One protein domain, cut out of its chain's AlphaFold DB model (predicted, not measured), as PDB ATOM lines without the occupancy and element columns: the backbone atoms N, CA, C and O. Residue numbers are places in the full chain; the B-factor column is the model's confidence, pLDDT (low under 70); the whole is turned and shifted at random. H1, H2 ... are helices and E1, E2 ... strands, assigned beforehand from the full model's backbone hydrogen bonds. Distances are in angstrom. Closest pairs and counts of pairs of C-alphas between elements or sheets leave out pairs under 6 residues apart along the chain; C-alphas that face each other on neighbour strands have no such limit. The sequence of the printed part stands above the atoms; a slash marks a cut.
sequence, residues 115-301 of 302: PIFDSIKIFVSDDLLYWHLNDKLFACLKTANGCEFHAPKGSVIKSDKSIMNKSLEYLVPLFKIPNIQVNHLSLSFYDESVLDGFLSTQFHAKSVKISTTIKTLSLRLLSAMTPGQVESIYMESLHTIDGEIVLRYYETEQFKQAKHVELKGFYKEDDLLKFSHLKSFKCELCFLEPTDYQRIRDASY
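AT A GLANCE: This is residues 115 to 301 of the 302 residues of the protein "F-box domain-containing protein" of Caenorhabditis nigoni (UniProt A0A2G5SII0). The domain is one long, twisted wall of ten strands side by side, with helices H1, H3 and H6 packed over one face and the other face bare. E1 to E5 fold back and forth as hairpins under H1; E6 to E10 run parallel, with helices between them along the chain, and H7 packs on H6 near the E10 end. The printed part has 187 residues, seven named helices and ten named strands, in the order E1 E2 E3 E4 E5 H1 E6 H2 E7 H3 E8 H4 H5 E9 H6 E10 H7, and its class is mixed. The mixed sheet runs E5 E4 E3 E2 E1 E6 E7 E8 E9 E10. The whole is compact, with a radius of gyration of the C-alphas of 18.5 A, yet elongated, spanning 60 by 35 by 25 A.

IN THESE COORDINATES: E1, residues 116 to 125, begins at C-alpha 116 (-18.220, -0.512, -18.774), is 27.0 A long and bends by 52 degrees at residue 119. E2 is 128 to 133, E3 136 to 143 at 22.7 A, E4 146 to 151 and E5 155 to 159. H1, 163 to 175, is 18.4 A long. E6, 181 to 189, is 22.2 A long; H2 is 196 to 199, E7 205 to 212, H3 215 to 223, E8 232 to 236, H4 243 to 251 and H5 253 to 257. E9, 260 to 267, bends by 87 degrees at residue 264. H6 is 269 to 275, E10 280 to 285, and H7, 293 to 299, ends at C-alpha 299 (-16.003, -31.976, -34.585).

HOW THE PARTS SIT: E1 to E5 form a meander, each strand the antiparallel neighbour of the one before; N 123 and O 130 of the hairpin E1 and E2 are 2.9 A apart. E1 and E6 are parallel at 9 degrees, with N 122 and O 186 2.8 A apart. Four strand-helix-strand units, parallel neighbours with helices between them in the chain, have right-handed crossovers: E6, H2, E7; E7, H3, E8; E8, H4 H5, E9; and E9, H6, E10. H1, H3 and H6 on the same face make two layers with the sheet. H3 lies over E7 at a height over the sheet of 9.0 A, and H6 over E10 at 9.8 A. H5 only grazes the sheet. H1 touches H2 with residues 168 to 172 alone, H3 touches H4 at Leu 219 and Tyr 249, their closest C-alphas, 6.4 A apart, and H6 touches H7 at Leu 272 and Ala 299, 6.6 A. Every O i to N i+4 pair is within hydrogen-bond range in H4, H5 and H7, against 6 of 9 in H1, 4 of 5 in H3 and 0 of 3 in H6, where 4 of 4 O i to N i+3 pairs are; H2 is too short for such a pair.

THE WHOLE: The C-alphas of Asn 145 and Gln 294 are the two farthest apart, 60.6 A. The printed part has no cut and no long link. The mean pLDDT of the printed part is 85.8; residues 193 to 197, 237 to 243, 287 to 291, 294 and 299 to 301 are under 70.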
ATOM      1  N   PRO A 115     -21.719   2.714 -18.369       83.00
ATOM      2  CA  PRO A 115     -20.679   2.125 -17.544       83.00
ATOM      3  C   PRO A 115     -20.203   0.822 -18.184       83.00
ATOM      4  O   PRO A 115     -21.005  -0.037 -18.557       83.00
ATOM      5  N   ILE A 116     -18.883   0.688 -18.279       86.81
ATOM      6  CA  ILE A 116     -18.220  -0.512 -18.774       86.81
ATOM      7  C   ILE A 116     -17.560  -1.192 -17.577       86.81
ATOM      8  O   ILE A 116     -16.733  -0.595 -16.888       86.81
ATOM      9  N   PHE A 117     -17.951  -2.436 -17.323       90.38
ATOM     10  CA  PHE A 117     -17.334  -3.308 -16.336       90.38
ATOM     11  C   PHE A 117     -16.508  -4.364 -17.058       90.38
ATOM     12  O   PHE A 117     -17.036  -5.135 -17.864       90.38
ATOM     13  N   ASP A 118     -15.224  -4.442 -16.726       93.38
ATOM     14  CA  ASP A 118     -14.366  -5.513 -17.219       93.38
ATOM     15  C   ASP A 118     -14.797  -6.841 -16.610       93.38
ATOM     16  O   ASP A 118     -14.949  -7.839 -17.314       93.38
ATOM     17  N   SER A 119     -15.068  -6.851 -15.305       94.94
ATOM     18  CA  SER A 119     -15.568  -8.040 -14.633       94.94
ATOM     19  C   SER A 119     -16.531  -7.710 -13.502       94.94
ATOM     20  O   SER A 119     -16.250  -6.878 -12.641       94.94
ATOM     21  N   ILE A 120     -17.651  -8.430 -13.480       95.56
ATOM     22  CA  ILE A 120     -18.531  -8.534 -12.321       95.56
ATOM     23  C   ILE A 120     -18.472  -9.976 -11.834       95.56
ATOM     24  O   ILE A 120     -18.703 -10.904 -12.607       95.56
ATOM     25  N   LYS A 121     -18.168 -10.182 -10.555       96.56
ATOM     26  CA  LYS A 121     -18.175 -11.515  -9.935       96.56
ATOM     27  C   LYS A 121     -19.119 -11.496  -8.758       96.56
ATOM     28  O   LYS A 121     -19.014 -10.590  -7.947       96.56
ATOM     29  N   ILE A 122     -20.012 -12.466  -8.657       94.88
ATOM     30  CA  ILE A 122     -20.977 -12.590  -7.568       94.88
ATOM     31  C   ILE A 122     -20.848 -13.994  -7.004       94.88
ATOM     32  O   ILE A 122     -20.872 -14.969  -7.754       94.88
ATOM     33  N   PHE A 123     -20.711 -14.076  -5.690       93.88
ATOM     34  CA  PHE A 123     -20.653 -15.317  -4.944       93.88
ATOM     35  C   PHE A 123     -21.730 -15.310  -3.866       93.88
ATOM     36  O   PHE A 123     -21.858 -14.331  -3.128       93.88
ATOM     37  N   VAL A 124     -22.469 -16.410  -3.766       91.62
ATOM     38  CA  VAL A 124     -23.556 -16.600  -2.807       91.62
ATOM     39  C   VAL A 124     -23.392 -17.937  -2.093       91.62
ATOM     40  O   VAL A 124     -23.228 -18.980  -2.728       91.62
ATOM     41  N   SER A 125     -23.471 -17.882  -0.769       89.94
ATOM     42  CA  SER A 125     -23.511 -19.012   0.160       89.94
ATOM     43  C   SER A 125     -24.392 -18.653   1.362       89.94
ATOM     44  O   SER A 125     -24.689 -17.475   1.566       89.94
ATOM     45  N   ASP A 126     -24.733 -19.641   2.187       88.00
ATOM     46  CA  ASP A 126     -25.641 -19.507   3.336       88.00
ATOM     47  C   ASP A 126     -25.268 -18.394   4.331       88.00
ATOM     48  O   ASP A 126     -26.144 -17.796   4.967       88.00
ATOM     49  N   ASP A 127     -23.969 -18.124   4.491       92.06
ATOM     50  CA  ASP A 127     -23.449 -17.195   5.502       92.06
ATOM     51  C   ASP A 127     -22.729 -15.976   4.903       92.06
ATOM     52  O   ASP A 127     -22.388 -15.032   5.624       92.06
ATOM     53  N   LEU A 128     -22.513 -15.971   3.584       93.31
ATOM     54  CA  LEU A 128     -21.747 -14.942   2.892       93.31
ATOM     55  C   LEU A 128     -22.265 -14.713   1.474       93.31
ATOM     56  O   LEU A 128     -22.306 -15.630   0.650       93.31
ATOM     57  N   LEU A 129     -22.517 -13.443   1.166       94.38
ATOM     58  CA  LEU A 129     -22.666 -12.956  -0.197       94.38
ATOM     59  C   LEU A 129     -21.609 -11.892  -0.453       94.38
ATOM     60  O   LEU A 129     -21.541 -10.901   0.268       94.38
ATOM     61  N   TYR A 130     -20.790 -12.066  -1.483       95.44
ATOM     62  CA  TYR A 130     -19.863 -11.021  -1.900       95.44
ATOM     63  C   TYR A 130     -19.901 -10.816  -3.401       95.44
ATOM     64  O   TYR A 130     -20.280 -11.700  -4.171       95.44
ATOM     65  N   TRP A 131     -19.496  -9.626  -3.823       95.31
ATOM     66  CA  TRP A 131     -19.328  -9.339  -5.229       95.31
ATOM     67  C   TRP A 131     -18.148  -8.418  -5.484       95.31
ATOM     68  O   TRP A 131     -17.816  -7.545  -4.681       95.31
ATOM     69  N   HIS A 132     -17.521  -8.627  -6.635       94.69
ATOM     70  CA  HIS A 132     -16.521  -7.736  -7.188       94.69
ATOM     71  C   HIS A 132     -17.116  -6.956  -8.349       94.69
ATOM     72  O   HIS A 132     -17.713  -7.545  -9.251       94.69
ATOM     73  N   LEU A 133     -16.897  -5.647  -8.336       92.31
ATOM     74  CA  LEU A 133     -17.053  -4.767  -9.487       92.31
ATOM     75  C   LEU A 133     -15.650  -4.313  -9.879       92.31
ATOM     76  O   LEU A 133     -15.074  -3.454  -9.213       92.31
ATOM     77  N   ASN A 134     -15.075  -4.943 -10.902       90.81
ATOM     78  CA  ASN A 134     -13.648  -4.859 -11.217       90.81
ATOM     79  C   ASN A 134     -12.783  -5.166  -9.972       90.81
ATOM     80  O   ASN A 134     -12.791  -6.289  -9.468       90.81
ATOM     81  N   ASP A 135     -12.057  -4.174  -9.453       89.19
ATOM     82  CA  ASP A 135     -11.181  -4.269  -8.281       89.19
ATOM     83  C   ASP A 135     -11.906  -4.007  -6.944       89.19
ATOM     84  O   ASP A 135     -11.327  -4.207  -5.875       89.19
ATOM     85  N   LYS A 136     -13.172  -3.571  -6.968       90.38
ATOM     86  CA  LYS A 136     -13.927  -3.199  -5.763       90.38
ATOM     87  C   LYS A 136     -14.689  -4.388  -5.189       90.38
ATOM     88  O   LYS A 136     -15.622  -4.880  -5.820       90.38
ATOM     89  N   LEU A 137     -14.322  -4.807  -3.978       93.31
ATOM     90  CA  LEU A 137     -15.011  -5.850  -3.216       93.31
ATOM     91  C   LEU A 137     -16.113  -5.260  -2.331       93.31
ATOM     92  O   LEU A 137     -15.890  -4.307  -1.582       93.31
ATOM     93  N   PHE A 138     -17.267  -5.908  -2.372       94.19
ATOM     94  CA  PHE A 138     -18.376  -5.737  -1.449       94.19
ATOM     95  C   PHE A 138     -18.689  -7.083  -0.818       94.19
ATOM     96  O   PHE A 138     -18.653  -8.099  -1.509       94.19
ATOM     97  N   ALA A 139     -19.033  -7.097   0.463       95.88
ATOM     98  CA  ALA A 139     -19.404  -8.327   1.149       95.88
ATOM     99  C   ALA A 139     -20.559  -8.091   2.114       95.88
ATOM    100  O   ALA A 139     -20.701  -7.018   2.690       95.88
ATOM    101  N   CYS A 140     -21.379  -9.109   2.306       95.38
ATOM    102  CA  CYS A 140     -22.450  -9.145   3.274       95.38
ATOM    103  C   CYS A 140     -22.345 -10.459   4.042       95.38
ATOM    104  O   CYS A 140     -22.514 -11.534   3.467       95.38
ATOM    105  N   LEU A 141     -22.017 -10.357   5.329       95.44
ATOM    106  CA  LEU A 141     -21.835 -11.496   6.218       95.44
ATOM    107  C   LEU A 141     -23.062 -11.655   7.099       95.44
ATOM    108  O   LEU A 141     -23.597 -10.678   7.624       95.44
ATOM    109  N   LYS A 142     -23.505 -12.891   7.283       94.88
ATOM    110  CA  LYS A 142     -24.600 -13.203   8.193       94.88
ATOM    111  C   LYS A 142     -24.167 -12.989   9.640       94.88
ATOM    112  O   LYS A 142     -23.037 -13.266  10.030       94.88
ATOM    113  N   THR A 143     -25.092 -12.499  10.449       95.00
ATOM    114  CA  THR A 143     -24.923 -12.324  11.894       95.00
ATOM    115  C   THR A 143     -26.139 -12.905  12.613       95.00
ATOM    116  O   THR A 143     -27.145 -13.218  11.979       95.00
ATOM    117  N   ALA A 144     -26.082 -13.020  13.942       93.00
ATOM    118  CA  ALA A 144     -27.188 -13.573  14.730       93.00
ATOM    119  C   ALA A 144     -28.529 -12.839  14.517       93.00
ATOM    120  O   ALA A 144     -29.578 -13.472  14.538       93.00
ATOM    121  N   ASN A 145     -28.490 -11.523  14.278       91.88
ATOM    122  CA  ASN A 145     -29.678 -10.667  14.187       91.88
ATOM    123  C   ASN A 145     -29.848 -10.019  12.801       91.88
ATOM    124  O   ASN A 145     -30.472  -8.967  12.712       91.88
ATOM    125  N   GLY A 146     -29.260 -10.584  11.741       94.50
ATOM    126  CA  GLY A 146     -29.318 -10.012  10.390       94.50
ATOM    127  C   GLY A 146     -27.997 -10.162   9.646       94.50
ATOM    128  O   GLY A 146     -27.472 -11.269   9.524       94.50
ATOM    129  N   CYS A 147     -27.414  -9.060   9.179       95.31
ATOM    130  CA  CYS A 147     -26.155  -9.067   8.438       95.31
ATOM    131  C   CYS A 147     -25.264  -7.842   8.687       95.31
ATOM    132  O   CYS A 147     -25.700  -6.779   9.137       95.31
ATOM    133  N   GLU A 148     -23.988  -7.999   8.350       96.81
ATOM    134  CA  GLU A 148     -22.984  -6.946   8.320       96.81
ATOM    135  C   GLU A 148     -22.528  -6.727   6.873       96.81
ATOM    136  O   GLU A 148     -22.018  -7.634   6.218       96.81
ATOM    137  N   PHE A 149     -22.772  -5.530   6.344       95.19
ATOM    138  CA  PHE A 149     -22.388  -5.136   4.993       95.19
ATOM    139  C   PHE A 149     -21.076  -4.353   5.011       95.19
ATOM    140  O   PHE A 149     -20.954  -3.346   5.710       95.19
ATOM    141  N   HIS A 150     -20.134  -4.783   4.184       94.00
ATOM    142  CA  HIS A 150     -18.820  -4.198   3.992       94.00
ATOM    143  C   HIS A 150     -18.753  -3.583   2.597       94.00
ATOM    144  O   HIS A 150     -18.839  -4.287   1.587       94.00
ATOM    145  N   ALA A 151     -18.585  -2.265   2.549       87.81
ATOM    146  CA  ALA A 151     -18.345  -1.536   1.314       87.81
ATOM    147  C   ALA A 151     -16.834  -1.337   1.080       87.81
ATOM    148  O   ALA A 151     -16.038  -1.414   2.028       87.81
ATOM    149  N   PRO A 152     -16.424  -0.989  -0.154       83.88
ATOM    150  CA  PRO A 152     -15.062  -0.566  -0.438       83.88
ATOM    151  C   PRO A 152     -14.595   0.532   0.524       83.88
ATOM    152  O   PRO A 152     -15.388   1.353   0.992       83.88
ATOM    153  N   LYS A 153     -13.287   0.572   0.798       80.12
ATOM    154  CA  LYS A 153     -12.655   1.539   1.719       80.12
ATOM    155  C   LYS A 153     -13.046   1.341   3.204       80.12
ATOM    156  O   LYS A 153     -12.858   2.246   4.008       80.12
ATOM    157  N   GLY A 154     -13.544   0.154   3.575       79.00
ATOM    158  CA  GLY A 154     -13.681  -0.286   4.974       79.00
ATOM    159  C   GLY A 154     -14.938   0.200   5.700       79.00
ATOM    160  O   GLY A 154     -14.992   0.147   6.926       79.00
ATOM    161  N   SER A 155     -15.950   0.682   4.971       84.06
ATOM    162  CA  SER A 155     -17.216   1.085   5.595       84.06
ATOM    163  C   SER A 155     -18.026  -0.147   5.989       84.06
ATOM    164  O   SER A 155     -18.236  -1.029   5.158       84.06
ATOM    165  N   VAL A 156     -18.506  -0.181   7.233       91.69
ATOM    166  CA  VAL A 156     -19.281  -1.297   7.788       91.69
ATOM    167  C   VAL A 156     -20.669  -0.814   8.198       91.69
ATOM    168  O   VAL A 156     -20.800   0.166   8.933       91.69
ATOM    169  N   ILE A 157     -21.709  -1.500   7.725       91.56
ATOM    170  CA  ILE A 157     -23.111  -1.187   8.008       91.56
ATOM    171  C   ILE A 157     -23.794  -2.442   8.543       91.56
ATOM    172  O   ILE A 157     -23.948  -3.426   7.825       91.56
ATOM    173  N   LYS A 158     -24.258  -2.389   9.793       94.06
ATOM    174  CA  LYS A 158     -25.097  -3.444  10.372       94.06
ATOM    175  C   LYS A 158     -26.544  -3.265   9.927       94.06
ATOM    176  O   LYS A 158     -27.043  -2.141   9.884       94.06
ATOM    177  N   SER A 159     -27.211  -4.364   9.609       93.12
ATOM    178  CA  SER A 159     -28.619  -4.393   9.227       93.12
ATOM    179  C   SER A 159     -29.300  -5.602   9.855       93.12
ATOM    180  O   SER A 159     -28.709  -6.666   9.968       93.12
ATOM    181  N   ASP A 160     -30.562  -5.436  10.220       94.81
ATOM    182  CA  ASP A 160     -31.485  -6.496  10.633       94.81
ATOM    183  C   ASP A 160     -31.991  -7.366   9.464       94.81
ATOM    184  O   ASP A 160     -32.621  -8.402   9.665       94.81
ATOM    185  N   LYS A 161     -31.710  -6.961   8.220       92.38
ATOM    186  CA  LYS A 161     -32.083  -7.695   7.007       92.38
ATOM    187  C   LYS A 161     -31.220  -8.942   6.818       92.38
ATOM    188  O   LYS A 161     -30.084  -9.010   7.286       92.38
ATOM    189  N   SER A 162     -31.740  -9.906   6.058       90.94
ATOM    190  CA  SER A 162     -30.946 -11.037   5.567       90.94
ATOM    191  C   SER A 162     -29.825 -10.573   4.628       90.94
ATOM    192  O   SER A 162     -29.933  -9.510   4.001       90.94
ATOM    193  N   ILE A 163     -28.781 -11.400   4.481       91.38
ATOM    194  CA  ILE A 163     -27.652 -11.134   3.570       91.38
ATOM    195  C   ILE A 163     -28.128 -10.844   2.140       91.38
ATOM    196  O   ILE A 163     -27.662  -9.898   1.503       91.38
ATOM    197  N   MET A 164     -29.124 -11.598   1.665       87.50
ATOM    198  CA  MET A 164     -29.701 -11.457   0.330       87.50
ATOM    199  C   MET A 164     -30.432 -10.127   0.177       87.50
ATOM    200  O   MET A 164     -30.101  -9.342  -0.710       87.50
ATOM    201  N   ASN A 165     -31.380  -9.831   1.073       89.25
ATOM    202  CA  ASN A 165     -32.166  -8.600   1.003       89.25
ATOM    203  C   ASN A 165     -31.267  -7.367   1.057       89.25
ATOM    204  O   ASN A 165     -31.483  -6.419   0.304       89.25
ATOM    205  N   LYS A 166     -30.235  -7.394   1.909       90.62
ATOM    206  CA  LYS A 166     -29.290  -6.285   2.001       90.62
ATOM    207  C   LYS A 166     -28.446  -6.135   0.737       90.62
ATOM    208  O   LYS A 166     -28.221  -5.014   0.294       90.62
ATOM    209  N   SER A 167     -28.006  -7.239   0.139       89.88
ATOM    210  CA  SER A 167     -27.176  -7.221  -1.073       89.88
ATOM    211  C   SER A 167     -27.959  -6.792  -2.320       89.88
ATOM    212  O   SER A 167     -27.440  -6.049  -3.156       89.88
ATOM    213  N   LEU A 168     -29.234  -7.183  -2.433       88.12
ATOM    214  CA  LEU A 168     -30.099  -6.816  -3.561       88.12
ATOM    215  C   LEU A 168     -30.400  -5.311  -3.637       88.12
ATOM    216  O   LEU A 168     -30.615  -4.806  -4.738       88.12
ATOM    217  N   GLU A 169     -30.330  -4.577  -2.519       87.31
ATOM    218  CA  GLU A 169     -30.393  -3.105  -2.519       87.31
ATOM    219  C   GLU A 169     -29.307  -2.467  -3.398       87.31
ATOM    220  O   GLU A 169     -29.509  -1.369  -3.912       87.31
ATOM    221  N   TYR A 170     -28.177  -3.154  -3.592       87.44
ATOM    222  CA  TYR A 170     -27.048  -2.677  -4.389       87.44
ATOM    223  C   TYR A 170     -26.981  -3.346  -5.765       87.44
ATOM    224  O   TYR A 170     -26.764  -2.669  -6.769       87.44
ATOM    225  N   LEU A 171     -27.200  -4.665  -5.829       87.75
ATOM    226  CA  LEU A 171     -27.096  -5.426  -7.077       87.75
ATOM    227  C   LEU A 171     -28.241  -5.125  -8.054       87.75
ATOM    228  O   LEU A 171     -27.997  -4.969  -9.247       87.75
ATOM    229  N   VAL A 172     -29.489  -4.993  -7.588       86.94
ATOM    230  CA  VAL A 172     -30.628  -4.755  -8.497       86.94
ATOM    231  C   VAL A 172     -30.512  -3.403  -9.218       86.94
ATOM    232  O   VAL A 172     -30.696  -3.368 -10.436       86.94
ATOM    233  N   PRO A 173     -30.188  -2.277  -8.547       84.50
ATOM    234  CA  PRO A 173     -29.985  -1.009  -9.243       84.50
ATOM    235  C   PRO A 173     -28.828  -1.023 -10.245       84.50
ATOM    236  O   PRO A 173     -28.931  -0.337 -11.260       84.50
ATOM    237  N   LEU A 174     -27.765  -1.792  -9.975       86.06
ATOM    238  CA  LEU A 174     -26.598  -1.933 -10.850       86.06
ATOM    239  C   LEU A 174     -26.985  -2.519 -12.214       86.06
ATOM    240  O   LEU A 174     -26.663  -1.940 -13.247       86.06
ATOM    241  N   PHE A 175     -27.726  -3.627 -12.226       85.62
ATOM    242  CA  PHE A 175     -28.152  -4.272 -13.476       85.62
ATOM    243  C   PHE A 175     -29.292  -3.530 -14.191       85.62
ATOM    244  O   PHE A 175     -29.587  -3.813 -15.345       85.62
ATOM    245  N   LYS A 176     -29.901  -2.531 -13.540       85.12
ATOM    246  CA  LYS A 176     -30.891  -1.617 -14.138       85.12
ATOM    247  C   LYS A 176     -30.272  -0.340 -14.717       85.12
ATOM    248  O   LYS A 176     -31.013   0.580 -15.078       85.12
ATOM    249  N   ILE A 177     -28.942  -0.219 -14.754       83.06
ATOM    250  CA  ILE A 177     -28.298   0.935 -15.386       83.06
ATOM    251  C   ILE A 177     -28.480   0.833 -16.911       83.06
ATOM    252  O   ILE A 177     -28.127  -0.195 -17.492       83.06
ATOM    253  N   PRO A 178     -29.024   1.871 -17.579       82.44
ATOM    254  CA  PRO A 178     -29.196   1.858 -19.026       82.44
ATOM    255  C   PRO A 178     -27.870   1.630 -19.754       82.44
ATOM    256  O   PRO A 178     -26.859   2.241 -19.412       82.44
ATOM    257  N   ASN A 179     -27.892   0.779 -20.782       84.81
ATOM    258  CA  ASN A 179     -26.741   0.493 -21.644       84.81
ATOM    259  C   ASN A 179     -25.493  -0.019 -20.899       84.81
ATOM    260  O   ASN A 179     -24.386   0.123 -21.420       84.81
ATOM    261  N   ILE A 180     -25.646  -0.594 -19.700       87.50
ATOM    262  CA  ILE A 180     -24.538  -1.225 -18.975       87.50
ATOM    263  C   ILE A 180     -23.849  -2.267 -19.860       87.50
ATOM    264  O   ILE A 180     -24.501  -3.111 -20.474       87.50
ATOM    265  N   GLN A 181     -22.520  -2.208 -19.917       89.00
ATOM    266  CA  GLN A 181     -21.712  -3.180 -20.642       89.00
ATOM    267  C   GLN A 181     -20.873  -3.972 -19.648       89.00
ATOM    268  O   GLN A 181     -20.090  -3.395 -18.896       89.00
ATOM    269  N   VAL A 182     -21.014  -5.296 -19.660       94.12
ATOM    270  CA  VAL A 182     -20.200  -6.200 -18.840       94.12
ATOM    271  C   VAL A 182     -19.417  -7.126 -19.765       94.12
ATOM    272  O   VAL A 182     -20.000  -7.871 -20.553       94.12
ATOM    273  N   ASN A 183     -18.088  -7.096 -19.698       95.50
ATOM    274  CA  ASN A 183     -17.264  -7.996 -20.507       95.50
ATOM    275  C   ASN A 183     -17.326  -9.429 -19.947       95.50
ATOM    276  O   ASN A 183     -17.609 -10.371 -20.693       95.50
ATOM    277  N   HIS A 184     -17.147  -9.588 -18.631       97.12
ATOM    278  CA  HIS A 184     -17.140 -10.893 -17.962       97.12
ATOM    279  C   HIS A 184     -18.027 -10.918 -16.712       97.12
ATOM    280  O   HIS A 184     -17.712 -10.272 -15.711       97.12
ATOM    281  N   LEU A 185     -19.102 -11.708 -16.737       96.94
ATOM    282  CA  LEU A 185     -19.957 -11.958 -15.577       96.94
ATOM    283  C   LEU A 185     -19.659 -13.343 -14.990       96.94
ATOM    284  O   LEU A 185     -19.774 -14.342 -15.686       96.94
ATOM    285  N   SER A 186     -19.297 -13.426 -13.712       96.81
ATOM    286  CA  SER A 186     -19.099 -14.693 -12.997       96.81
ATOM    287  C   SER A 186     -20.132 -14.826 -11.889       96.81
ATOM    288  O   SER A 186     -20.210 -13.962 -11.019       96.81
ATOM    289  N   LEU A 187     -20.889 -15.915 -11.897       93.94
ATOM    290  CA  LEU A 187     -21.964 -16.205 -10.956       93.94
ATOM    291  C   LEU A 187     -21.648 -17.524 -10.253       93.94
ATOM    292  O   LEU A 187     -21.605 -18.571 -10.896       93.94
ATOM    293  N   SER A 188     -21.421 -17.472  -8.946       92.44
ATOM    294  CA  SER A 188     -21.143 -18.639  -8.113       92.44
ATOM    295  C   SER A 188     -22.202 -18.755  -7.023       92.44
ATOM    296  O   SER A 188     -22.245 -17.917  -6.129       92.44
ATOM    297  N   PHE A 189     -23.077 -19.754  -7.111       89.00
ATOM    298  CA  PHE A 189     -24.223 -19.903  -6.212       89.00
ATOM    299  C   PHE A 189     -24.215 -21.285  -5.562       89.00
ATOM    300  O   PHE A 189     -24.222 -22.301  -6.254       89.00
ATOM    301  N   TYR A 190     -24.219 -21.303  -4.231       84.94
ATOM    302  CA  TYR A 190     -24.287 -22.520  -3.416       84.94
ATOM    303  C   TYR A 190     -25.510 -22.545  -2.489       84.94
ATOM    304  O   TYR A 190     -25.717 -23.535  -1.797       84.94
ATOM    305  N   ASP A 191     -26.319 -21.483  -2.518       77.69
ATOM    306  CA  ASP A 191     -27.588 -21.353  -1.805       77.69
ATOM    307  C   ASP A 191     -28.680 -20.917  -2.801       77.69
ATOM    308  O   ASP A 191     -28.454 -20.075  -3.677       77.69
ATOM    309  N   GLU A 192     -29.857 -21.524  -2.677       70.88
ATOM    310  CA  GLU A 192     -31.048 -21.276  -3.491       70.88
ATOM    311  C   GLU A 192     -31.949 -20.174  -2.904       70.88
ATOM    312  O   GLU A 192     -32.957 -19.805  -3.520       70.88
ATOM    313  N   SER A 193     -31.613 -19.654  -1.717       65.50
ATOM    314  CA  SER A 193     -32.445 -18.719  -0.965       65.50
ATOM    315  C   SER A 193     -32.754 -17.433  -1.761       65.50
ATOM    316  O   SER A 193     -31.991 -16.477  -1.859       65.50
ATOM    317  N   VAL A 194     -33.955 -17.437  -2.353       59.09
ATOM    318  CA  VAL A 194     -34.661 -16.334  -3.032       59.09
ATOM    319  C   VAL A 194     -33.867 -15.663  -4.160       59.09
ATOM    320  O   VAL A 194     -33.492 -14.490  -4.127       59.09
ATOM    321  N   LEU A 195     -33.720 -16.422  -5.241       67.56
ATOM    322  CA  LEU A 195     -33.211 -15.970  -6.536       67.56
ATOM    323  C   LEU A 195     -34.189 -15.129  -7.358       67.56
ATOM    324  O   LEU A 195     -33.759 -14.463  -8.295       67.56
ATOM    325  N   ASP A 196     -35.484 -15.134  -7.043       68.69
ATOM    326  CA  ASP A 196     -36.495 -14.519  -7.915       68.69
ATOM    327  C   ASP A 196     -36.299 -13.003  -8.055       68.69
ATOM    328  O   ASP A 196     -36.412 -12.457  -9.151       68.69
ATOM    329  N   GLY A 197     -35.897 -12.323  -6.974       67.19
ATOM    330  CA  GLY A 197     -35.555 -10.899  -7.023       67.19
ATOM    331  C   GLY A 197     -34.333 -10.614  -7.904       67.19
ATOM    332  O   GLY A 197     -34.324  -9.632  -8.645       67.19
ATOM    333  N   PHE A 198     -33.330 -11.495  -7.875       75.75
ATOM    334  CA  PHE A 198     -32.091 -11.358  -8.643       75.75
ATOM    335  C   PHE A 198     -32.289 -11.687 -10.130       75.75
ATOM    336  O   PHE A 198     -31.885 -10.916 -10.997       75.75
ATOM    337  N   LEU A 199     -32.980 -12.792 -10.421       77.25
ATOM    338  CA  LEU A 199     -33.267 -13.283 -11.772       77.25
ATOM    339  C   LEU A 199     -34.356 -12.483 -12.500       77.25
ATOM    340  O   LEU A 199     -34.517 -12.637 -13.706       77.25
ATOM    341  N   SER A 200     -35.096 -11.619 -11.797       74.31
ATOM    342  CA  SER A 200     -36.057 -10.698 -12.423       74.31
ATOM    343  C   SER A 200     -35.400  -9.632 -13.309       74.31
ATOM    344  O   SER A 200     -36.094  -8.933 -14.047       74.31
ATOM    345  N   THR A 201     -34.075  -9.476 -13.227       75.06
ATOM    346  CA  THR A 201     -33.325  -8.510 -14.032       75.06
ATOM    347  C   THR A 201     -32.599  -9.225 -15.163       75.06
ATOM    348  O   THR A 201     -32.008 -10.282 -14.957       75.06
ATOM    349  N   GLN A 202     -32.633  -8.641 -16.361       84.50
ATOM    350  CA  GLN A 202     -31.888  -9.158 -17.501       84.50
ATOM    351  C   GLN A 202     -30.417  -8.746 -17.396       84.50
ATOM    352  O   GLN A 202     -30.105  -7.594 -17.090       84.50
ATOM    353  N   PHE A 203     -29.509  -9.682 -17.658       88.31
ATOM    354  CA  PHE A 203     -28.074  -9.421 -17.606       88.31
ATOM    355  C   PHE A 203     -27.521  -9.137 -19.007       88.31
ATOM    356  O   PHE A 203     -27.750  -9.894 -19.957       88.31
ATOM    357  N   HIS A 204     -26.766  -8.047 -19.123       90.25
ATOM    358  CA  HIS A 204     -26.080  -7.634 -20.346       90.25
ATOM    359  C   HIS A 204     -24.589  -7.935 -20.211       90.25
ATOM    360  O   HIS A 204     -23.843  -7.144 -19.631       90.25
ATOM    361  N   ALA A 205     -24.158  -9.099 -20.701       95.00
ATOM    362  CA  ALA A 205     -22.767  -9.528 -20.622       95.00
ATOM    363  C   ALA A 205     -22.301 -10.207 -21.914       95.00
ATOM    364  O   ALA A 205     -23.043 -10.992 -22.499       95.00
ATOM    365  N   LYS A 206     -21.053  -9.943 -22.325       96.56
ATOM    366  CA  LYS A 206     -20.424 -10.622 -23.473       96.56
ATOM    367  C   LYS A 206     -20.025 -12.056 -23.155       96.56
ATOM    368  O   LYS A 206     -20.033 -12.916 -24.030       96.56
ATOM    369  N   SER A 207     -19.663 -12.326 -21.907       97.38
ATOM    370  CA  SER A 207     -19.339 -13.672 -21.454       97.38
ATOM    371  C   SER A 207     -19.869 -13.935 -20.057       97.38
ATOM    372  O   SER A 207     -19.934 -13.024 -19.222       97.38
ATOM    373  N   VAL A 208     -20.231 -15.190 -19.810       96.94
ATOM    374  CA  VAL A 208     -20.764 -15.634 -18.528       96.94
ATOM    375  C   VAL A 208     -20.050 -16.894 -18.047       96.94
ATOM    376  O   VAL A 208     -19.886 -17.854 -18.795       96.94
ATOM    377  N   LYS A 209     -19.640 -16.890 -16.779       96.38
ATOM    378  CA  LYS A 209     -19.207 -18.057 -16.014       96.38
ATOM    379  C   LYS A 209     -20.277 -18.372 -14.976       96.38
ATOM    380  O   LYS A 209     -20.606 -17.511 -14.166       96.38
ATOM    381  N   ILE A 210     -20.790 -19.595 -14.981       93.31
ATOM    382  CA  ILE A 210     -21.781 -20.077 -14.016       93.31
ATOM    383  C   ILE A 210     -21.176 -21.254 -13.257       93.31
ATOM    384  O   ILE A 210     -20.758 -22.236 -13.863       93.31
ATOM    385  N   SER A 211     -21.144 -21.152 -11.933       90.81
ATOM    386  CA  SER A 211     -20.671 -22.197 -11.029       90.81
ATOM    387  C   SER A 211     -21.728 -22.444  -9.962       90.81
ATOM    388  O   SER A 211     -21.970 -21.590  -9.114       90.81
ATOM    389  N   THR A 212     -22.382 -23.596  -9.994       86.12
ATOM    390  CA  THR A 212     -23.412 -23.943  -9.008       86.12
ATOM    391  C   THR A 212     -23.478 -25.451  -8.831       86.12
ATOM    392  O   THR A 212     -23.300 -26.203  -9.786       86.12
ATOM    393  N   THR A 213     -23.728 -25.906  -7.605       78.44
ATOM    394  CA  THR A 213     -24.065 -27.315  -7.325       78.44
ATOM    395  C   THR A 213     -25.544 -27.607  -7.589       78.44
ATOM    396  O   THR A 213     -25.949 -28.763  -7.707       78.44
ATOM    397  N   ILE A 214     -26.350 -26.554  -7.715       80.38
ATOM    398  CA  ILE A 214     -27.789 -26.588  -7.926       80.38
ATOM    399  C   ILE A 214     -28.070 -26.531  -9.431       80.38
ATOM    400  O   ILE A 214     -27.908 -25.492 -10.078       80.38
ATOM    401  N   LYS A 215     -28.493 -27.655 -10.012       76.88
ATOM    402  CA  LYS A 215     -28.605 -27.802 -11.473       76.88
ATOM    403  C   LYS A 215     -29.682 -26.924 -12.099       76.88
ATOM    404  O   LYS A 215     -29.427 -26.254 -13.094       76.88
ATOM    405  N   THR A 216     -30.879 -26.911 -11.516       81.56
ATOM    406  CA  THR A 216     -32.021 -26.102 -11.981       81.56
ATOM    407  C   THR A 216     -31.658 -24.620 -12.030       81.56
ATOM    408  O   THR A 216     -32.067 -23.900 -12.941       81.56
ATOM    409  N   LEU A 217     -30.822 -24.174 -11.093       84.25
ATOM    410  CA  LEU A 217     -30.326 -22.813 -11.024       84.25
ATOM    411  C   LEU A 217     -29.392 -22.452 -12.185       84.25
ATOM    412  O   LEU A 217     -29.487 -21.343 -12.707       84.25
ATOM    413  N   SER A 218     -28.538 -23.372 -12.640       86.44
ATOM    414  CA  SER A 218     -27.622 -23.101 -13.761       86.44
ATOM    415  C   SER A 218     -28.372 -22.639 -15.023       86.44
ATOM    416  O   SER A 218     -28.037 -21.607 -15.607       86.44
ATOM    417  N   LEU A 219     -29.464 -23.332 -15.372       87.00
ATOM    418  CA  LEU A 219     -30.332 -22.994 -16.504       87.00
ATOM    419  C   LEU A 219     -31.073 -21.674 -16.304       87.00
ATOM    420  O   LEU A 219     -31.221 -20.902 -17.253       87.00
ATOM    421  N   ARG A 220     -31.538 -21.401 -15.080       88.88
ATOM    422  CA  ARG A 220     -32.228 -20.148 -14.750       88.88
ATOM    423  C   ARG A 220     -31.290 -18.945 -14.858       88.88
ATOM    424  O   ARG A 220     -31.685 -17.927 -15.416       88.88
ATOM    425  N   LEU A 221     -30.051 -19.072 -14.373       90.25
ATOM    426  CA  LEU A 221     -29.027 -18.027 -14.481       90.25
ATOM    427  C   LEU A 221     -28.661 -17.761 -15.942       90.25
ATOM    428  O   LEU A 221     -28.595 -16.604 -16.348       90.25
ATOM    429  N   LEU A 222     -28.481 -18.815 -16.747       91.50
ATOM    430  CA  LEU A 222     -28.215 -18.653 -18.175       91.50
ATOM    431  C   LEU A 222     -29.390 -17.982 -18.895       91.50
ATOM    432  O   LEU A 222     -29.183 -17.041 -19.656       91.50
ATOM    433  N   SER A 223     -30.616 -18.426 -18.616       91.38
ATOM    434  CA  SER A 223     -31.836 -17.869 -19.212       91.38
ATOM    435  C   SER A 223     -32.051 -16.389 -18.876       91.38
ATOM    436  O   SER A 223     -32.699 -15.684 -19.644       91.38
ATOM    437  N   ALA A 224     -31.500 -15.901 -17.759       91.50
ATOM    438  CA  ALA A 224     -31.561 -14.489 -17.380       91.50
ATOM    439  C   ALA A 224     -30.588 -13.598 -18.183       91.50
ATOM    440  O   ALA A 224     -30.694 -12.369 -18.146       91.50
ATOM    441  N   MET A 225     -29.636 -14.183 -18.917       92.81
ATOM    442  CA  MET A 225     -28.765 -13.428 -19.817       92.81
ATOM    443  C   MET A 225     -29.523 -12.980 -21.067       92.81
ATOM    444  O   MET A 225     -30.388 -13.694 -21.574       92.81
ATOM    445  N   THR A 226     -29.152 -11.825 -21.616       91.06
ATOM    446  CA  THR A 226     -29.723 -11.327 -22.876       91.06
ATOM    447  C   THR A 226     -29.329 -12.225 -24.053       91.06
ATOM    448  O   THR A 226     -28.132 -12.323 -24.350       91.06
ATOM    449  N   PRO A 227     -30.292 -12.858 -24.757       88.81
ATOM    450  CA  PRO A 227     -29.995 -13.609 -25.975       88.81
ATOM    451  C   PRO A 227     -29.274 -12.733 -27.008       88.81
ATOM    452  O   PRO A 227     -29.568 -11.545 -27.138       88.81
ATOM    453  N   GLY A 228     -28.299 -13.305 -27.711       88.56
ATOM    454  CA  GLY A 228     -27.534 -12.624 -28.762       88.56
ATOM    455  C   GLY A 228     -26.426 -11.687 -28.282       88.56
ATOM    456  O   GLY A 228     -25.621 -11.245 -29.096       88.56
ATOM    457  N   GLN A 229     -26.340 -11.399 -26.978       91.94
ATOM    458  CA  GLN A 229     -25.225 -10.632 -26.403       91.94
ATOM    459  C   GLN A 229     -24.130 -11.521 -25.809       91.94
ATOM    460  O   GLN A 229     -22.966 -11.126 -25.805       91.94
ATOM    461  N   VAL A 230     -24.491 -12.711 -25.317       95.69
ATOM    462  CA  VAL A 230     -23.533 -13.658 -24.739       95.69
ATOM    463  C   VAL A 230     -22.810 -14.400 -25.858       95.69
ATOM    464  O   VAL A 230     -23.380 -15.249 -26.531       95.69
ATOM    465  N   GLU A 231     -21.530 -14.098 -26.032       96.69
ATOM    466  CA  GLU A 231     -20.661 -14.745 -27.012       96.69
ATOM    467  C   GLU A 231     -19.916 -15.945 -26.427       96.69
ATOM    468  O   GLU A 231     -19.555 -16.856 -27.169       96.69
ATOM    469  N   SER A 232     -19.645 -15.943 -25.116       97.81
ATOM    470  CA  SER A 232     -18.901 -17.016 -24.442       97.81
ATOM    471  C   SER A 232     -19.613 -17.514 -23.188       97.81
ATOM    472  O   SER A 232     -19.966 -16.717 -22.317       97.81
ATOM    473  N   ILE A 233     -19.781 -18.830 -23.073       96.25
ATOM    474  CA  ILE A 233     -20.404 -19.482 -21.918       96.25
ATOM    475  C   ILE A 233     -19.394 -20.430 -21.281       96.25
ATOM    476  O   ILE A 233     -18.827 -21.285 -21.952       96.25
ATOM    477  N   TYR A 234     -19.205 -20.303 -19.975       95.19
ATOM    478  CA  TYR A 234     -18.438 -21.239 -19.172       95.19
ATOM    479  C   TYR A 234     -19.321 -21.790 -18.048       95.19
ATOM    480  O   TYR A 234     -19.899 -21.021 -17.278       95.19
ATOM    481  N   MET A 235     -19.423 -23.112 -17.933       89.25
ATOM    482  CA  MET A 235     -20.251 -23.776 -16.922       89.25
ATOM    483  C   MET A 235     -19.430 -24.766 -16.096       89.25
ATOM    484  O   MET A 235     -18.869 -25.726 -16.629       89.25
ATOM    485  N   GLU A 236     -19.403 -24.565 -14.776       80.69
ATOM    486  CA  GLU A 236     -18.905 -25.556 -13.818       80.69
ATOM    487  C   GLU A 236     -20.070 -26.412 -13.330       80.69
ATOM    488  O   GLU A 236     -21.059 -25.883 -12.830       80.69
ATOM    489  N   SER A 237     -19.922 -27.734 -13.437       64.19
ATOM    490  CA  SER A 237     -20.840 -28.719 -12.848       64.19
ATOM    491  C   SER A 237     -22.245 -28.805 -13.460       64.19
ATOM    492  O   SER A 237     -23.217 -29.048 -12.749       64.19
ATOM    493  N   LEU A 238     -22.370 -28.746 -14.790       60.31
ATOM    494  CA  LEU A 238     -23.604 -29.195 -15.463       60.31
ATOM    495  C   LEU A 238     -23.870 -30.708 -15.290       60.31
ATOM    496  O   LEU A 238     -24.974 -31.179 -15.562       60.31
ATOM    497  N   HIS A 239     -22.892 -31.486 -14.808       58.34
ATOM    498  CA  HIS A 239     -23.006 -32.939 -14.711       58.34
ATOM    499  C   HIS A 239     -23.467 -33.470 -13.353       58.34
ATOM    500  O   HIS A 239     -22.778 -33.366 -12.344       58.34
ATOM    501  N   THR A 240     -24.584 -34.195 -13.394       51.53
ATOM    502  CA  THR A 240     -24.711 -35.571 -12.870       51.53
ATOM    503  C   THR A 240     -25.889 -36.221 -13.591       51.53
ATOM    504  O   THR A 240     -27.000 -35.791 -13.323       51.53
ATOM    505  N   ILE A 241     -25.645 -37.201 -14.481       50.06
ATOM    506  CA  ILE A 241     -26.542 -38.278 -14.998       50.06
ATOM    507  C   ILE A 241     -27.937 -37.872 -15.559       50.06
ATOM    508  O   ILE A 241     -28.608 -38.663 -16.212       50.06
ATOM    509  N   ASP A 242     -28.352 -36.626 -15.392       61.91
ATOM    510  CA  ASP A 242     -29.656 -36.090 -15.736       61.91
ATOM    511  C   ASP A 242     -29.561 -35.406 -17.098       61.91
ATOM    512  O   ASP A 242     -29.296 -34.205 -17.215       61.91
ATOM    513  N   GLY A 243     -29.692 -36.225 -18.142       68.50
ATOM    514  CA  GLY A 243     -29.641 -35.768 -19.527       68.50
ATOM    515  C   GLY A 243     -30.699 -34.712 -19.852       68.50
ATOM    516  O   GLY A 243     -30.489 -33.931 -20.773       68.50
ATOM    517  N   GLU A 244     -31.795 -34.620 -19.091       79.12
ATOM    518  CA  GLU A 244     -32.871 -33.667 -19.371       79.12
ATOM    519  C   GLU A 244     -32.403 -32.213 -19.212       79.12
ATOM    520  O   GLU A 244     -32.668 -31.370 -20.066       79.12
ATOM    521  N   ILE A 245     -31.641 -31.909 -18.158       78.00
ATOM    522  CA  ILE A 245     -31.136 -30.549 -17.908       78.00
ATOM    523  C   ILE A 245     -30.139 -30.126 -18.991       78.00
ATOM    524  O   ILE A 245     -30.172 -28.985 -19.454       78.00
ATOM    525  N   VAL A 246     -29.282 -31.050 -19.427       80.44
ATOM    526  CA  VAL A 246     -28.309 -30.809 -20.501       80.44
ATOM    527  C   VAL A 246     -29.018 -30.583 -21.840       80.44
ATOM    528  O   VAL A 246     -28.677 -29.653 -22.569       80.44
ATOM    529  N   LEU A 247     -30.071 -31.350 -22.138       84.81
ATOM    530  CA  LEU A 247     -30.896 -31.124 -23.328       84.81
ATOM    531  C   LEU A 247     -31.548 -29.737 -23.305       84.81
ATOM    532  O   LEU A 247     -31.457 -28.997 -24.284       84.81
ATOM    533  N   ARG A 248     -32.115 -29.334 -22.161       88.50
ATOM    534  CA  ARG A 248     -32.711 -27.997 -21.993       88.50
ATOM    535  C   ARG A 248     -31.681 -26.877 -22.119       88.50
ATOM    536  O   ARG A 248     -32.017 -25.809 -22.622       88.50
ATOM    537  N   TYR A 249     -30.432 -27.106 -21.707       89.12
ATOM    538  CA  TYR A 249     -29.335 -26.160 -21.934       89.12
ATOM    539  C   TYR A 249     -29.115 -25.910 -23.433       89.12
ATOM    540  O   TYR A 249     -29.074 -24.751 -23.854       89.12
ATOM    541  N   TYR A 250     -29.060 -26.969 -24.247       89.88
ATOM    542  CA  TYR A 250     -28.876 -26.848 -25.700       89.88
ATOM    543  C   TYR A 250     -30.047 -26.164 -26.412       89.88
ATOM    544  O   TYR A 250     -29.889 -25.593 -27.492       89.88
ATOM    545  N   GLU A 251     -31.236 -26.201 -25.817       92.50
ATOM    546  CA  GLU A 251     -32.426 -25.547 -26.358       92.50
ATOM    547  C   GLU A 251     -32.470 -24.038 -26.089       92.50
ATOM    548  O   GLU A 251     -33.259 -23.339 -26.733       92.50
ATOM    549  N   THR A 252     -31.618 -23.517 -25.199       93.19
ATOM    550  CA  THR A 252     -31.571 -22.082 -24.892       93.19
ATOM    551  C   THR A 252     -31.064 -21.252 -26.070       93.19
ATOM    552  O   THR A 252     -30.130 -21.630 -26.781       93.19
ATOM    553  N   GLU A 253     -31.640 -20.065 -26.255       95.50
ATOM    554  CA  GLU A 253     -31.184 -19.124 -27.286       95.50
ATOM    555  C   GLU A 253     -29.772 -18.606 -27.004       95.50
ATOM    556  O   GLU A 253     -28.995 -18.377 -27.926       95.50
ATOM    557  N   GLN A 254     -29.408 -18.486 -25.726       95.62
ATOM    558  CA  GLN A 254     -28.068 -18.109 -25.293       95.62
ATOM    559  C   GLN A 254     -27.021 -19.101 -25.812       95.62
ATOM    560  O   GLN A 254     -26.008 -18.677 -26.356       95.62
ATOM    561  N   PHE A 255     -27.268 -20.409 -25.694       94.31
ATOM    562  CA  PHE A 255     -26.354 -21.430 -26.207       94.31
ATOM    563  C   PHE A 255     -26.308 -21.465 -27.739       94.31
ATOM    564  O   PHE A 255     -25.223 -21.483 -28.322       94.31
ATOM    565  N   LYS A 256     -27.469 -21.438 -28.408       95.44
ATOM    566  CA  LYS A 256     -27.542 -21.485 -29.881       95.44
ATOM    567  C   LYS A 256     -26.846 -20.302 -30.558       95.44
ATOM    568  O   LYS A 256     -26.411 -20.421 -31.697       95.44
ATOM    569  N   GLN A 257     -26.769 -19.160 -29.879       95.25
ATOM    570  CA  GLN A 257     -26.168 -17.932 -30.407       95.25
ATOM    571  C   GLN A 257     -24.742 -17.687 -29.881       95.25
ATOM    572  O   GLN A 257     -24.060 -16.780 -30.364       95.25
ATOM    573  N   ALA A 258     -24.277 -18.486 -28.915       96.69
ATOM    574  CA  ALA A 258     -22.916 -18.404 -28.406       96.69
ATOM    575  C   ALA A 258     -21.894 -18.791 -29.484       96.69
ATOM    576  O   ALA A 258     -22.167 -19.564 -30.399       96.69
ATOM    577  N   LYS A 259     -20.682 -18.252 -29.352       96.75
ATOM    578  CA  LYS A 259     -19.537 -18.553 -30.221       96.75
ATOM    579  C   LYS A 259     -18.552 -19.491 -29.537       96.75
ATOM    580  O   LYS A 259     -17.923 -20.297 -30.212       96.75
ATOM    581  N   HIS A 260     -18.411 -19.369 -28.220       97.19
ATOM    582  CA  HIS A 260     -17.430 -20.110 -27.440       97.19
ATOM    583  C   HIS A 260     -18.103 -20.763 -26.238       97.19
ATOM    584  O   HIS A 260     -18.826 -20.099 -25.494       97.19
ATOM    585  N   VAL A 261     -17.869 -22.056 -26.030       94.81
ATOM    586  CA  VAL A 261     -18.461 -22.783 -24.901       94.81
ATOM    587  C   VAL A 261     -17.406 -23.636 -24.209       94.81
ATOM    588  O   VAL A 261     -16.757 -24.464 -24.837       94.81
ATOM    589  N   GLU A 262     -17.241 -23.463 -22.903       93.50
ATOM    590  CA  GLU A 262     -16.437 -24.360 -22.075       93.50
ATOM    591  C   GLU A 262     -17.304 -24.985 -20.985       93.50
ATOM    592  O   GLU A 262     -17.947 -24.303 -20.186       93.50
ATOM    593  N   LEU A 263     -17.318 -26.309 -20.957       88.75
ATOM    594  CA  LEU A 263     -18.156 -27.097 -20.076       88.75
ATOM    595  C   LEU A 263     -17.280 -28.036 -19.255       88.75
ATOM    596  O   LEU A 263     -16.543 -28.850 -19.809       88.75
ATOM    597  N   LYS A 264     -17.385 -27.964 -17.928       83.94
ATOM    598  CA  LYS A 264     -16.753 -28.951 -17.045       83.94
ATOM    599  C   LYS A 264     -17.697 -30.116 -16.748       83.94
ATOM    600  O   LYS A 264     -18.883 -29.900 -16.476       83.94
ATOM    601  N   GLY A 265     -17.147 -31.330 -16.748       77.25
ATOM    602  CA  GLY A 265     -17.857 -32.599 -16.561       77.25
ATOM    603  C   GLY A 265     -17.933 -33.444 -17.839       77.25
ATOM    604  O   GLY A 265     -17.468 -33.015 -18.887       77.25
ATOM    605  N   PHE A 266     -18.506 -34.648 -17.726       73.75
ATOM    606  CA  PHE A 266     -18.388 -35.729 -18.714       73.75
ATOM    607  C   PHE A 266     -19.556 -35.820 -19.714       73.75
ATOM    608  O   PHE A 266     -20.579 -36.443 -19.416       73.75
ATOM    609  N   TYR A 267     -19.373 -35.290 -20.921       77.69
ATOM    610  CA  TYR A 267     -20.373 -35.259 -21.999       77.69
ATOM    611  C   TYR A 267     -20.313 -36.495 -22.899       77.69
ATOM    612  O   TYR A 267     -19.286 -37.175 -22.979       77.69
ATOM    613  N   LYS A 268     -21.423 -36.797 -23.581       79.75
ATOM    614  CA  LYS A 268     -21.470 -37.869 -24.580       79.75
ATOM    615  C   LYS A 268     -20.927 -37.363 -25.907       79.75
ATOM    616  O   LYS A 268     -21.027 -36.187 -26.235       79.75
ATOM    617  N   GLU A 269     -20.415 -38.278 -26.714       77.81
ATOM    618  CA  GLU A 269     -19.913 -37.952 -28.048       77.81
ATOM    619  C   GLU A 269     -21.005 -37.357 -28.957       77.81
ATOM    620  O   GLU A 269     -20.754 -36.401 -29.687       77.81
ATOM    621  N   ASP A 270     -22.247 -37.844 -28.847       81.06
ATOM    622  CA  ASP A 270     -23.392 -37.311 -29.600       81.06
ATOM    623  C   ASP A 270     -23.729 -35.849 -29.249       81.06
ATOM    624  O   ASP A 270     -24.334 -35.145 -30.065       81.06
ATOM    625  N   ASP A 271     -23.313 -35.358 -28.074       82.69
ATOM    626  CA  ASP A 271     -23.492 -33.955 -27.692       82.69
ATOM    627  C   ASP A 271     -22.645 -33.021 -28.573       82.69
ATOM    628  O   ASP A 271     -23.041 -31.882 -28.818       82.69
ATOM    629  N   LEU A 272     -21.529 -33.506 -29.134       84.88
ATOM    630  CA  LEU A 272     -20.644 -32.714 -29.997       84.88
ATOM    631  C   LEU A 272     -21.347 -32.221 -31.267       84.88
ATOM    632  O   LEU A 272     -21.023 -31.152 -31.781       84.88
ATOM    633  N   LEU A 273     -22.369 -32.937 -31.750       86.50
ATOM    634  CA  LEU A 273     -23.183 -32.482 -32.882       86.50
ATOM    635  C   LEU A 273     -23.909 -31.165 -32.568       86.50
ATOM    636  O   LEU A 273     -24.125 -30.341 -33.461       86.50
ATOM    637  N   LYS A 274     -24.248 -30.937 -31.290       90.00
ATOM    638  CA  LYS A 274     -24.853 -29.689 -30.804       90.00
ATOM    639  C   LYS A 274     -23.852 -28.536 -30.737       90.00
ATOM    640  O   LYS A 274     -24.284 -27.409 -30.538       90.00
ATOM    641  N   PHE A 275     -22.554 -28.796 -30.898       91.00
ATOM    642  CA  PHE A 275     -21.479 -27.795 -30.865       91.00
ATOM    643  C   PHE A 275     -21.031 -27.346 -32.257       91.00
ATOM    644  O   PHE A 275     -20.181 -26.471 -32.363       91.00
ATOM    645  N   SER A 276     -21.623 -27.894 -33.320       89.81
ATOM    646  CA  SER A 276     -21.240 -27.619 -34.713       89.81
ATOM    647  C   SER A 276     -21.339 -26.147 -35.136       89.81
ATOM    648  O   SER A 276     -20.657 -25.737 -36.070       89.81
ATOM    649  N   HIS A 277     -22.164 -25.336 -34.465       93.12
ATOM    650  CA  HIS A 277     -22.271 -23.894 -34.725       93.12
ATOM    651  C   HIS A 277     -21.231 -23.051 -33.975       93.12
ATOM    652  O   HIS A 277     -21.092 -21.859 -34.260       93.12
ATOM    653  N   LEU A 278     -20.530 -23.631 -32.998       94.75
ATOM    654  CA  LEU A 278     -19.573 -22.920 -32.160       94.75
ATOM    655  C   LEU A 278     -18.256 -22.697 -32.908       94.75
ATOM    656  O   LEU A 278     -17.777 -23.559 -33.631       94.75
ATOM    657  N   LYS A 279     -17.628 -21.544 -32.671       95.00
ATOM    658  CA  LYS A 279     -16.280 -21.231 -33.170       95.00
ATOM    659  C   LYS A 279     -15.178 -21.917 -32.373       95.00
ATOM    660  O   LYS A 279     -14.069 -22.064 -32.860       95.00
ATOM    661  N   SER A 280     -15.436 -22.218 -31.106       95.25
ATOM    662  CA  SER A 280     -14.559 -23.062 -30.303       95.25
ATOM    663  C   SER A 280     -15.337 -23.652 -29.140       95.25
ATOM    664  O   SER A 280     -16.204 -22.991 -28.563       95.25
ATOM    665  N   PHE A 281     -14.964 -24.852 -28.713       93.75
ATOM    666  CA  PHE A 281     -15.504 -25.442 -27.500       93.75
ATOM    667  C   PHE A 281     -14.435 -26.194 -26.712       93.75
ATOM    668  O   PHE A 281     -13.381 -26.548 -27.237       93.75
ATOM    669  N   LYS A 282     -14.708 -26.419 -25.429       91.31
ATOM    670  CA  LYS A 282     -13.894 -27.262 -24.554       91.31
ATOM    671  C   LYS A 282     -14.806 -28.033 -23.610       91.31
ATOM    672  O   LYS A 282     -15.564 -27.429 -22.860       91.31
ATOM    673  N   CYS A 283     -14.727 -29.355 -23.635       87.31
ATOM    674  CA  CYS A 283     -15.501 -30.235 -22.764       87.31
ATOM    675  C   CYS A 283     -14.708 -31.504 -22.434       87.31
ATOM    676  O   CYS A 283     -13.791 -31.870 -23.169       87.31
ATOM    677  N   GLU A 284     -15.058 -32.182 -21.341       83.75
ATOM    678  CA  GLU A 284     -14.522 -33.509 -21.022       83.75
ATOM    679  C   GLU A 284     -15.503 -34.566 -21.554       83.75
ATOM    680  O   GLU A 284     -16.713 -34.431 -21.392       83.75
ATOM    681  N   LEU A 285     -15.008 -35.611 -22.220       79.50
ATOM    682  CA  LEU A 285     -15.854 -36.677 -22.770       79.50
ATOM    683  C   LEU A 285     -15.928 -37.871 -21.814       79.50
ATOM    684  O   LEU A 285     -14.954 -38.215 -21.142       79.50
ATOM    685  N   CYS A 286     -17.096 -38.511 -21.755       74.50
ATOM    686  CA  CYS A 286     -17.309 -39.751 -21.019       74.50
ATOM    687  C   CYS A 286     -16.977 -40.961 -21.907       74.50
ATOM    688  O   CYS A 286     -17.680 -41.219 -22.879       74.50
ATOM    689  N   PHE A 287     -15.948 -41.736 -21.555       66.38
ATOM    690  CA  PHE A 287     -15.479 -42.887 -22.347       66.38
ATOM    691  C   PHE A 287     -16.047 -44.237 -21.871       66.38
ATOM    692  O   PHE A 287     -15.357 -45.253 -21.910       66.38
ATOM    693  N   LEU A 288     -17.282 -44.264 -21.357       60.56
ATOM    694  CA  LEU A 288     -17.880 -45.499 -20.819       60.56
ATOM    695  C   LEU A 288     -18.216 -46.544 -21.906       60.56
ATOM    696  O   LEU A 288     -18.414 -47.709 -21.570       60.56
ATOM    697  N   GLU A 289     -18.234 -46.157 -23.185       59.66
ATOM    698  CA  GLU A 289     -18.477 -47.029 -24.346       59.66
ATOM    699  C   GLU A 289     -17.388 -46.836 -25.428       59.66
ATOM    700  O   GLU A 289     -16.676 -45.824 -25.396       59.66
ATOM    701  N   PRO A 290     -17.215 -47.789 -26.376       59.59
ATOM    702  CA  PRO A 290     -16.231 -47.675 -27.452       59.59
ATOM    703  C   PRO A 290     -16.412 -46.366 -28.226       59.59
ATOM    704  O   PRO A 290     -17.462 -46.116 -28.806       59.59
ATOM    705  N   THR A 291     -15.381 -45.528 -28.199       61.72
ATOM    706  CA  THR A 291     -15.415 -44.158 -28.720       61.72
ATOM    707  C   THR A 291     -15.146 -44.129 -30.217       61.72
ATOM    708  O   THR A 291     -14.177 -44.741 -30.679       61.72
ATOM    709  N   ASP A 292     -15.946 -43.374 -30.967       72.50
ATOM    710  CA  ASP A 292     -15.682 -43.124 -32.379       72.50
ATOM    711  C   ASP A 292     -14.776 -41.890 -32.517       72.50
ATOM    712  O   ASP A 292     -15.189 -40.732 -32.632       72.50
ATOM    713  N   TYR A 293     -13.468 -42.155 -32.511       73.81
ATOM    714  CA  TYR A 293     -12.438 -41.129 -32.673       73.81
ATOM    715  C   TYR A 293     -12.584 -40.316 -33.969       73.81
ATOM    716  O   TYR A 293     -12.066 -39.198 -34.041       73.81
ATOM    717  N   GLN A 294     -13.275 -40.839 -34.987       69.88
ATOM    718  CA  GLN A 294     -13.504 -40.118 -36.231       69.88
ATOM    719  C   GLN A 294     -14.488 -38.962 -36.026       69.88
ATOM    720  O   GLN A 294     -14.228 -37.856 -36.495       69.88
ATOM    721  N   ARG A 295     -15.550 -39.163 -35.242       70.81
ATOM    722  CA  ARG A 295     -16.524 -38.109 -34.913       70.81
ATOM    723  C   ARG A 295     -15.923 -37.013 -34.035       70.81
ATOM    724  O   ARG A 295     -16.168 -35.835 -34.290       70.81
ATOM    725  N   ILE A 296     -15.072 -37.368 -33.064       73.69
ATOM    726  CA  ILE A 296     -14.316 -36.380 -32.265       73.69
ATOM    727  C   ILE A 296     -13.444 -35.523 -33.179       73.69
ATOM    728  O   ILE A 296     -13.429 -34.295 -33.071       73.69
ATOM    729  N   ARG A 297     -12.715 -36.175 -34.089       70.06
ATOM    730  CA  ARG A 297     -11.840 -35.501 -35.040       70.06
ATOM    731  C   ARG A 297     -12.631 -34.525 -35.909       70.06
ATOM    732  O   ARG A 297     -12.244 -33.367 -36.002       70.06
ATOM    733  N   ASP A 298     -13.732 -34.972 -36.497       75.50
ATOM    734  CA  ASP A 298     -14.529 -34.159 -37.414       75.50
ATOM    735  C   ASP A 298     -15.176 -32.958 -36.695       75.50
ATOM    736  O   ASP A 298     -15.242 -31.873 -37.264       75.50
ATOM    737  N   ALA A 299     -15.545 -33.094 -35.415       69.50
ATOM    738  CA  ALA A 299     -16.003 -31.976 -34.585       69.50
ATOM    739  C   ALA A 299     -14.883 -30.985 -34.194       69.50
ATOM    740  O   ALA A 299     -15.175 -29.843 -33.853       69.50
ATOM    741  N   SER A 300     -13.611 -31.397 -34.242       61.06
ATOM    742  CA  SER A 300     -12.453 -30.595 -33.807       61.06
ATOM    743  C   SER A 300     -11.810 -29.753 -34.924       61.06
ATOM    744  O   SER A 300     -10.856 -29.027 -34.658       61.06
ATOM    745  N   TYR A 301     -12.283 -29.873 -36.170       56.06
ATOM    746  CA  TYR A 301     -11.685 -29.239 -37.359       56.06
ATOM    747  C   TYR A 301     -12.373 -27.932 -37.811       56.06
ATOM    748  O   TYR A 301     -12.188 -27.520 -38.958       56.06
TER     749      TYR A 301